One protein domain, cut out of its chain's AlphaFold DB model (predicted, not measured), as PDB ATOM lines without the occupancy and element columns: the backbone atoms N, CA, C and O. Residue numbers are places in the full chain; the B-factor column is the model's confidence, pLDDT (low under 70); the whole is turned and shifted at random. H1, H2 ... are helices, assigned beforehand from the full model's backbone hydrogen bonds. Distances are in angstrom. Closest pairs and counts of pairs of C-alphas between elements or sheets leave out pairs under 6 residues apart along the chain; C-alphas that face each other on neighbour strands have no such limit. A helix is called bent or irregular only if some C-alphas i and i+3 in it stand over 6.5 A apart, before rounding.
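AT A GLANCE: This is residues 85 to 146 of the 156 residues of an uncharacterized protein of Exophiala aquamarina CBS 119918 (UniProt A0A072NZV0). Picture a long rod: a straight helix, H1, makes one end and sticks out over residues 85 to 101, a small body holds the short helix H2 set across the rod's length together with the loop of residues 122 to 135, and H3 leads out at the other end, where residues 140 to 146 stick out. The helices form no bundle, and the loop after H2 first folds back toward the H1 end before the backbone turns and runs out to H3. The printed part has 62 residues with three named helices, H1, H2 and H3 in that order, and no named strand; its class is all helix. It is extended, with a radius of gyration of the C-alphas of 17.6 A, and its C-alphas span 64 by 19 by 16 A.

HOW THE PARTS SIT: Start at Lys 85, where H1, residues 85 to 104, begins; its residues 85 to 101 stand free. Look next at H2, residues 113 to 121: H1 and H2 are apart. Go on to H3, residues 136 to 146, which is close to H2 but not clearly touching it, with 2 pairs of C-alphas within 8 A. Their closest C-alphas are those of Glu 115 and Leu 136, 6.6 A apart. The lines of H2 and H3 stand at a steep tilt of 62 degrees, and the two run the same way. H1 and H3 are apart. Along the backbones, each O i to N i+4 pair of H2 is within hydrogen-bond range, as are 15 of 16 in H1 and 6 of 7 in H3.

IN THESE COORDINATES: Find C-alpha 85 at (24.652, -25.860, -4.451); from there H1 runs 29.0 A to C-alpha 104 at (11.194, -3.285, -16.645). Move on to C-alpha 113 at (7.429, 13.979, -15.729), where H2 begins; it measures 12.6 A to C-alpha 121. H3 runs 15.7 A from C-alpha 136 to C-alpha 146, which you find at (-1.172, 22.755, -33.430). None of the three helices is bent.

THE WHOLE: The two C-alphas farthest apart are those of Lys 85 and Gln 145, at 63.8 A. Without the stretches that stand free, a body of 38 residues spans 30 by 19 by 15 A. The link from H1 to H2 is short, with 8 residues, and the link from H2 to H3 is long, with 14. The printed part has no cut. In the B-factor column you find a mean pLDDT of 80.8 for the printed part; residues 106 to 109 and residue 146 are under 70.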
ATOM      1  N   LYS A  85      25.464 -25.678  -3.235       73.38
ATOM      2  CA  LYS A  85      24.652 -25.860  -4.451       73.38
ATOM      3  C   LYS A  85      23.384 -25.008  -4.425       73.38
ATOM      4  O   LYS A  85      22.964 -24.507  -5.462       73.38
ATOM      5  N   THR A  86      22.797 -24.798  -3.247       82.19
ATOM      6  CA  THR A  86      21.633 -23.914  -3.089       82.19
ATOM      7  C   THR A  86      21.994 -22.444  -3.291       82.19
ATOM      8  O   THR A  86      21.180 -21.699  -3.824       82.19
ATOM      9  N   GLY A  87      23.225 -22.033  -2.961       85.44
ATOM     10  CA  GLY A  87      23.712 -20.672  -3.213       85.44
ATOM     11  C   GLY A  87      23.634 -20.266  -4.689       85.44
ATOM     12  O   GLY A  87      23.141 -19.185  -4.989       85.44
ATOM     13  N   PHE A  88      24.013 -21.150  -5.617       87.12
ATOM     14  CA  PHE A  88      23.916 -20.873  -7.058       87.12
ATOM     15  C   PHE A  88      22.473 -20.734  -7.551       87.12
ATOM     16  O   PHE A  88      22.207 -19.925  -8.436       87.12
ATOM     17  N   PHE A  89      21.533 -21.479  -6.965       87.50
ATOM     18  CA  PHE A  89      20.118 -21.364  -7.312       87.50
ATOM     19  C   PHE A  89      19.550 -19.997  -6.905       87.50
ATOM     20  O   PHE A  89      18.911 -19.332  -7.716       87.50
ATOM     21  N   PHE A  90      19.843 -19.546  -5.682       87.56
ATOM     22  CA  PHE A  90      19.396 -18.238  -5.192       87.56
ATOM     23  C   PHE A  90      20.149 -17.068  -5.828       87.56
ATOM     24  O   PHE A  90      19.548 -16.032  -6.099       87.56
ATOM     25  N   ALA A  91      21.442 -17.224  -6.114       92.69
ATOM     26  CA  ALA A  91      22.193 -16.237  -6.878       92.69
ATOM     27  C   ALA A  91      21.610 -16.094  -8.290       92.69
ATOM     28  O   ALA A  91      21.359 -14.979  -8.727       92.69
ATOM     29  N   GLY A  92      21.299 -17.205  -8.966       95.06
ATOM     30  CA  GLY A  92      20.667 -17.187 -10.286       95.06
ATOM     31  C   GLY A  92      19.301 -16.500 -10.290       95.06
ATOM     32  O   GLY A  92      19.057 -15.635 -11.129       95.06
ATOM     33  N   THR A  93      18.420 -16.823  -9.338       93.69
ATOM     34  CA  THR A  93      17.095 -16.181  -9.249       93.69
ATOM     35  C   THR A  93      17.187 -14.706  -8.863       93.69
ATOM     36  O   THR A  93      16.470 -13.887  -9.434       93.69
ATOM     37  N   CYS A  94      18.104 -14.337  -7.966       93.56
ATOM     38  CA  CYS A  94      18.356 -12.943  -7.606       93.56
ATOM     39  C   CYS A  94      18.906 -12.141  -8.794       93.56
ATOM     40  O   CYS A  94      18.382 -11.076  -9.115       93.56
ATOM     41  N   THR A  95      19.902 -12.672  -9.510       96.00
ATOM     42  CA  THR A  95      20.455 -12.034 -10.712       96.00
ATOM     43  C   THR A  95      19.398 -11.891 -11.802       96.00
ATOM     44  O   THR A  95      19.288 -10.817 -12.387       96.00
ATOM     45  N   LEU A  96      18.576 -12.916 -12.045       94.69
ATOM     46  CA  LEU A  96      17.480 -12.833 -13.012       94.69
ATOM     47  C   LEU A  96      16.471 -11.742 -12.627       94.69
ATOM     48  O   LEU A  96      16.060 -10.964 -13.484       94.69
ATOM     49  N   SER A  97      16.124 -11.641 -11.342       93.19
ATOM     50  CA  SER A  97      15.259 -10.572 -10.832       93.19
ATOM     51  C   SER A  97      15.885  -9.190 -11.019       93.19
ATOM     52  O   SER A  97      15.179  -8.253 -11.388       93.19
ATOM     53  N   LEU A  98      17.193  -9.045 -10.791       91.44
ATOM     54  CA  LEU A  98      17.908  -7.783 -10.984       91.44
ATOM     55  C   LEU A  98      17.875  -7.346 -12.451       91.44
ATOM     56  O   LEU A  98      17.550  -6.203 -12.751       91.44
ATOM     57  N   VAL A  99      18.169  -8.279 -13.359       91.31
ATOM     58  CA  VAL A  99      18.159  -8.047 -14.807       91.31
ATOM     59  C   VAL A  99      16.752  -7.688 -15.280       91.31
ATOM     60  O   VAL A  99      16.577  -6.703 -15.990       91.31
ATOM     61  N   PHE A 100      15.736  -8.434 -14.842       89.56
ATOM     62  CA  PHE A 100      14.339  -8.143 -15.164       89.56
ATOM     63  C   PHE A 100      13.927  -6.756 -14.672       89.56
ATOM     64  O   PHE A 100      13.366  -5.972 -15.429       89.56
ATOM     65  N   THR A 101      14.263  -6.417 -13.429       87.81
ATOM     66  CA  THR A 101      13.947  -5.107 -12.853       87.81
ATOM     67  C   THR A 101      14.671  -3.987 -13.599       87.81
ATOM     68  O   THR A 101      14.060  -2.965 -13.869       87.81
ATOM     69  N   ALA A 102      15.923  -4.192 -14.015       82.38
ATOM     70  CA  ALA A 102      16.672  -3.219 -14.811       82.38
ATOM     71  C   ALA A 102      16.087  -3.004 -16.222       82.38
ATOM     72  O   ALA A 102      16.223  -1.919 -16.781       82.38
ATOM     73  N   PHE A 103      15.430  -4.013 -16.804       77.88
ATOM     74  CA  PHE A 103      14.731  -3.871 -18.087       77.88
ATOM     75  C   PHE A 103      13.300  -3.331 -17.945       77.88
ATOM     76  O   PHE A 103      12.843  -2.603 -18.825       77.88
ATOM     77  N   CYS A 104      12.589  -3.675 -16.867       78.19
ATOM     78  CA  CYS A 104      11.194  -3.285 -16.645       78.19
ATOM     79  C   CYS A 104      11.025  -1.940 -15.935       78.19
ATOM     80  O   CYS A 104      10.027  -1.265 -16.170       78.19
ATOM     81  N   ILE A 105      11.964  -1.545 -15.073       77.38
ATOM     82  CA  ILE A 105      11.973  -0.239 -14.415       77.38
ATOM     83  C   ILE A 105      12.945   0.652 -15.193       77.38
ATOM     84  O   ILE A 105      14.154   0.561 -14.971       77.38
ATOM     85  N   PRO A 106      12.460   1.505 -16.116       68.38
ATOM     86  CA  PRO A 106      13.301   2.557 -16.664       68.38
ATOM     87  C   PRO A 106      13.839   3.415 -15.521       68.38
ATOM     88  O   PRO A 106      13.077   3.843 -14.655       68.38
ATOM     89  N   GLU A 107      15.142   3.689 -15.536       68.19
ATOM     90  CA  GLU A 107      15.784   4.694 -14.687       68.19
ATOM     91  C   GLU A 107      15.180   6.079 -14.999       68.19
ATOM     92  O   GLU A 107      15.705   6.849 -15.798       68.19
ATOM     93  N   THR A 108      14.040   6.405 -14.383       65.19
ATOM     94  CA  THR A 108      13.400   7.735 -14.408       65.19
ATOM     95  C   THR A 108      14.047   8.697 -13.410       65.19
ATOM     96  O   THR A 108      13.558   9.804 -13.172       65.19
ATOM     97  N   LYS A 109      15.159   8.289 -12.790       67.00
ATOM     98  CA  LYS A 109      15.817   9.029 -11.719       67.00
ATOM     99  C   LYS A 109      16.418  10.326 -12.269       67.00
ATOM    100  O   LYS A 109      17.392  10.305 -13.014       67.00
ATOM    101  N   GLY A 110      15.833  11.459 -11.876       73.62
ATOM    102  CA  GLY A 110      16.325  12.800 -12.217       73.62
ATOM    103  C   GLY A 110      15.756  13.420 -13.498       73.62
ATOM    104  O   GLY A 110      16.277  14.443 -13.930       73.62
ATOM    105  N   ARG A 111      14.705  12.845 -14.099       76.31
ATOM    106  CA  ARG A 111      13.980  13.436 -15.240       76.31
ATOM    107  C   ARG A 111      12.620  13.976 -14.800       76.31
ATOM    108  O   ARG A 111      11.978  13.402 -13.921       76.31
ATOM    109  N   THR A 112      12.181  15.084 -15.394       86.19
ATOM    110  CA  THR A 112      10.853  15.650 -15.115       86.19
ATOM    111  C   THR A 112       9.757  14.784 -15.751       86.19
ATOM    112  O   THR A 112       9.972  14.175 -16.799       86.19
ATOM    113  N   TYR A 113       8.560  14.728 -15.152       84.38
ATOM    114  CA  TYR A 113       7.429  13.979 -15.729       84.38
ATOM    115  C   TYR A 113       7.074  14.453 -17.147       84.38
ATOM    116  O   TYR A 113       6.677  13.643 -17.981       84.38
ATOM    117  N   ALA A 114       7.255  15.748 -17.428       85.38
ATOM    118  CA  ALA A 114       7.035  16.313 -18.754       85.38
ATOM    119  C   ALA A 114       8.010  15.731 -19.792       85.38
ATOM    120  O   ALA A 114       7.575  15.318 -20.862       85.38
ATOM    121  N   GLU A 115       9.304  15.629 -19.465       83.12
ATOM    122  CA  GLU A 115      10.301  15.013 -20.356       83.12
ATOM    123  C   GLU A 115       9.955  13.552 -20.620       83.12
ATOM    124  O   GLU A 115       9.903  13.117 -21.766       83.12
ATOM    125  N   VAL A 116       9.654  12.799 -19.564       84.88
ATOM    126  CA  VAL A 116       9.357  11.367 -19.660       84.88
ATOM    127  C   VAL A 116       8.178  11.093 -20.603       84.88
ATOM    128  O   VAL A 116       8.252  10.173 -21.415       84.88
ATOM    129  N   THR A 117       7.125  11.910 -20.565       85.56
ATOM    130  CA  THR A 117       5.974  11.769 -21.471       85.56
ATOM    131  C   THR A 117       6.361  11.981 -22.938       85.56
ATOM    132  O   THR A 117       5.940  11.207 -23.797       85.56
ATOM    133  N   VAL A 118       7.220  12.961 -23.235       86.06
ATOM    134  CA  VAL A 118       7.722  13.217 -24.599       86.06
ATOM    135  C   VAL A 118       8.643  12.081 -25.077       86.06
ATOM    136  O   VAL A 118       8.571  11.646 -26.230       86.06
ATOM    137  N   LEU A 119       9.466  11.518 -24.187       84.50
ATOM    138  CA  LEU A 119      10.267  10.325 -24.491       84.50
ATOM    139  C   LEU A 119       9.399   9.086 -24.788       84.50
ATOM    140  O   LEU A 119       9.771   8.254 -25.618       84.50
ATOM    141  N   PHE A 120       8.239   8.953 -24.139       84.44
ATOM    142  CA  PHE A 120       7.288   7.882 -24.446       84.44
ATOM    143  C   PHE A 120       6.576   8.099 -25.785       84.44
ATOM    144  O   PHE A 120       6.430   7.137 -26.538       84.44
ATOM    145  N   GLN A 121       6.198   9.338 -26.120       84.56
ATOM    146  CA  GLN A 121       5.616   9.675 -27.429       84.56
ATOM    147  C   GLN A 121       6.587   9.406 -28.586       84.56
ATOM    148  O   GLN A 121       6.179   8.928 -29.640       84.56
ATOM    149  N   SER A 122       7.884   9.641 -28.377       83.31
ATOM    150  CA  SER A 122       8.934   9.332 -29.359       83.31
ATOM    151  C   SER A 122       9.287   7.838 -29.454       83.31
ATOM    152  O   SER A 122      10.111   7.449 -30.283       83.31
ATOM    153  N   GLY A 123       8.668   6.972 -28.641       81.44
ATOM    154  CA  GLY A 123       8.851   5.519 -28.715       81.44
ATOM    155  C   GLY A 123      10.266   5.050 -28.364       81.44
ATOM    156  O   GLY A 123      10.693   3.966 -28.782       81.44
ATOM    157  N   VAL A 124      11.027   5.853 -27.612       81.38
ATOM    158  CA  VAL A 124      12.394   5.502 -27.223       81.38
ATOM    159  C   VAL A 124      12.353   4.330 -26.240       81.38
ATOM    160  O   VAL A 124      11.532   4.252 -25.329       81.38
ATOM    161  N   LYS A 125      13.256   3.366 -26.435       75.62
ATOM    162  CA  LYS A 125      13.373   2.209 -25.542       75.62
ATOM    163  C   LYS A 125      13.792   2.671 -24.146       75.62
ATOM    164  O   LYS A 125      14.720   3.466 -24.011       75.62
ATOM    165  N   ALA A 126      13.174   2.083 -23.128       73.69
ATOM    166  CA  ALA A 126      13.296   2.456 -21.718       73.69
ATOM    167  C   ALA A 126      14.757   2.580 -21.211       73.69
ATOM    168  O   ALA A 126      15.070   3.444 -20.398       73.69
ATOM    169  N   TRP A 127      15.686   1.774 -21.742       74.31
ATOM    170  CA  TRP A 127      17.109   1.805 -21.370       74.31
ATOM    171  C   TRP A 127      17.937   2.911 -22.052       74.31
ATOM    172  O   TRP A 127      19.074   3.161 -21.654       74.31
ATOM    173  N   LYS A 128      17.408   3.572 -23.091       76.31
ATOM    174  CA  LYS A 128      18.073   4.684 -23.794       76.31
ATOM    175  C   LYS A 128      17.692   6.064 -23.254       76.31
ATOM    176  O   LYS A 128      18.335   7.035 -23.639       76.31
ATOM    177  N   PHE A 129      16.744   6.154 -22.316       76.38
ATOM    178  CA  PHE A 129      16.279   7.423 -21.732       76.38
ATOM    179  C   PHE A 129      17.401   8.278 -21.122       76.38
ATOM    180  O   PHE A 129      17.303   9.501 -21.091       76.38
ATOM    181  N   ARG A 130      18.511   7.659 -20.693       74.69
ATOM    182  CA  ARG A 130      19.684   8.384 -20.181       74.69
ATOM    183  C   ARG A 130      20.431   9.187 -21.251       74.69
ATOM    184  O   ARG A 130      21.047  10.192 -20.919       74.69
ATOM    185  N   SER A 131      20.433   8.722 -22.498       76.75
ATOM    186  CA  SER A 131      21.223   9.328 -23.578       76.75
ATOM    187  C   SER A 131      20.443  10.361 -24.390       76.75
ATOM    188  O   SER A 131      21.059  11.096 -25.157       76.75
ATOM    189  N   GLU A 132      19.120  10.401 -24.242       79.69
ATOM    190  CA  GLU A 132      18.249  11.299 -24.994       79.69
ATOM    191  C   GLU A 132      18.102  12.628 -24.244       79.69
ATOM    192  O   GLU A 132      17.735  12.649 -23.064       79.69
ATOM    193  N   ASN A 133      18.412  13.740 -24.909       74.19
ATOM    194  CA  ASN A 133      18.188  15.079 -24.374       74.19
ATOM    195  C   ASN A 133      16.935  15.656 -25.019       74.19
ATOM    196  O   ASN A 133      16.934  15.963 -26.207       74.19
ATOM    197  N   VAL A 134      15.882  15.801 -24.219       78.12
ATOM    198  CA  VAL A 134      14.619  16.386 -24.661       78.12
ATOM    199  C   VAL A 134      14.558  17.842 -24.231       78.12
ATOM    200  O   VAL A 134      14.719  18.155 -23.054       78.12
ATOM    201  N   ASP A 135      14.315  18.720 -25.201       80.94
ATOM    202  CA  ASP A 135      14.050  20.134 -24.969       80.94
ATOM    203  C   ASP A 135      12.535  20.368 -24.873       80.94
ATOM    204  O   ASP A 135      11.789  20.281 -25.854       80.94
ATOM    205  N   LEU A 136      12.074  20.648 -23.653       79.12
ATOM    206  CA  LEU A 136      10.669  20.915 -23.349       79.12
ATOM    207  C   LEU A 136      10.164  22.246 -23.907       79.12
ATOM    208  O   LEU A 136       8.951  22.449 -23.952       79.12
ATOM    209  N   THR A 137      11.062  23.164 -24.256       80.25
ATOM    210  CA  THR A 137      10.702  24.501 -24.742       80.25
ATOM    211  C   THR A 137      10.131  24.389 -26.147       80.25
ATOM    212  O   THR A 137       8.997  24.790 -26.390       80.25
ATOM    213  N   ARG A 138      10.856  23.688 -27.025       72.75
ATOM    214  CA  ARG A 138      10.476  23.471 -28.425       72.75
ATOM    215  C   ARG A 138       9.172  22.686 -28.576       72.75
ATOM    216  O   ARG A 138       8.319  23.044 -29.369       72.75
ATOM    217  N   THR A 139       8.978  21.674 -27.730       77.88
ATOM    218  CA  THR A 139       7.773  20.827 -27.783       77.88
ATOM    219  C   THR A 139       6.492  21.604 -27.438       77.88
ATOM    220  O   THR A 139       5.425  21.290 -27.957       77.88
ATOM    221  N   LYS A 140       6.573  22.628 -26.570       74.69
ATOM    222  CA  LYS A 140       5.405  23.463 -26.238       74.69
ATOM    223  C   LYS A 140       5.004  24.382 -27.387       74.69
ATOM    224  O   LYS A 140       3.813  24.564 -27.605       74.69
ATOM    225  N   GLU A 141       5.978  24.929 -28.110       76.69
ATOM    226  CA  GLU A 141       5.730  25.778 -29.282       76.69
ATOM    227  C   GLU A 141       5.008  24.985 -30.383       76.69
ATOM    228  O   GLU A 141       4.059  25.485 -30.984       76.69
ATOM    229  N   ASP A 142       5.387  23.719 -30.575       71.25
ATOM    230  CA  ASP A 142       4.764  22.822 -31.553       71.25
ATOM    231  C   ASP A 142       3.299  22.464 -31.189       71.25
ATOM    232  O   ASP A 142       2.436  22.421 -32.070       71.25
ATOM    233  N   GLU A 143       2.978  22.262 -29.901       73.62
ATOM    234  CA  GLU A 143       1.592  22.048 -29.431       73.62
ATOM    235  C   GLU A 143       0.735  23.321 -29.482       73.62
ATOM    236  O   GLU A 143      -0.440  23.282 -29.869       73.62
ATOM    237  N   GLU A 144       1.307  24.471 -29.120       75.38
ATOM    238  CA  GLU A 144       0.603  25.752 -29.185       75.38
ATOM    239  C   GLU A 144       0.269  26.110 -30.644       75.38
ATOM    240  O   GLU A 144      -0.846  26.539 -30.949       75.38
ATOM    241  N   GLN A 145       1.178  25.819 -31.579       71.31
ATOM    242  CA  GLN A 145       0.945  25.981 -33.011       71.31
ATOM    243  C   GLN A 145      -0.114  24.998 -33.549       71.31
ATOM    244  O   GLN A 145      -0.920  25.379 -34.397       71.31
ATOM    245  N   GLY A 146      -0.164  23.756 -33.049       66.25
ATOM    246  CA  GLY A 146      -1.172  22.755 -33.430       66.25
ATOM    247  C   GLY A 146      -2.591  23.138 -33.000       66.25
ATOM    248  O   GLY A 146      -3.511  23.150 -33.819       66.25
TER     249      GLY A 146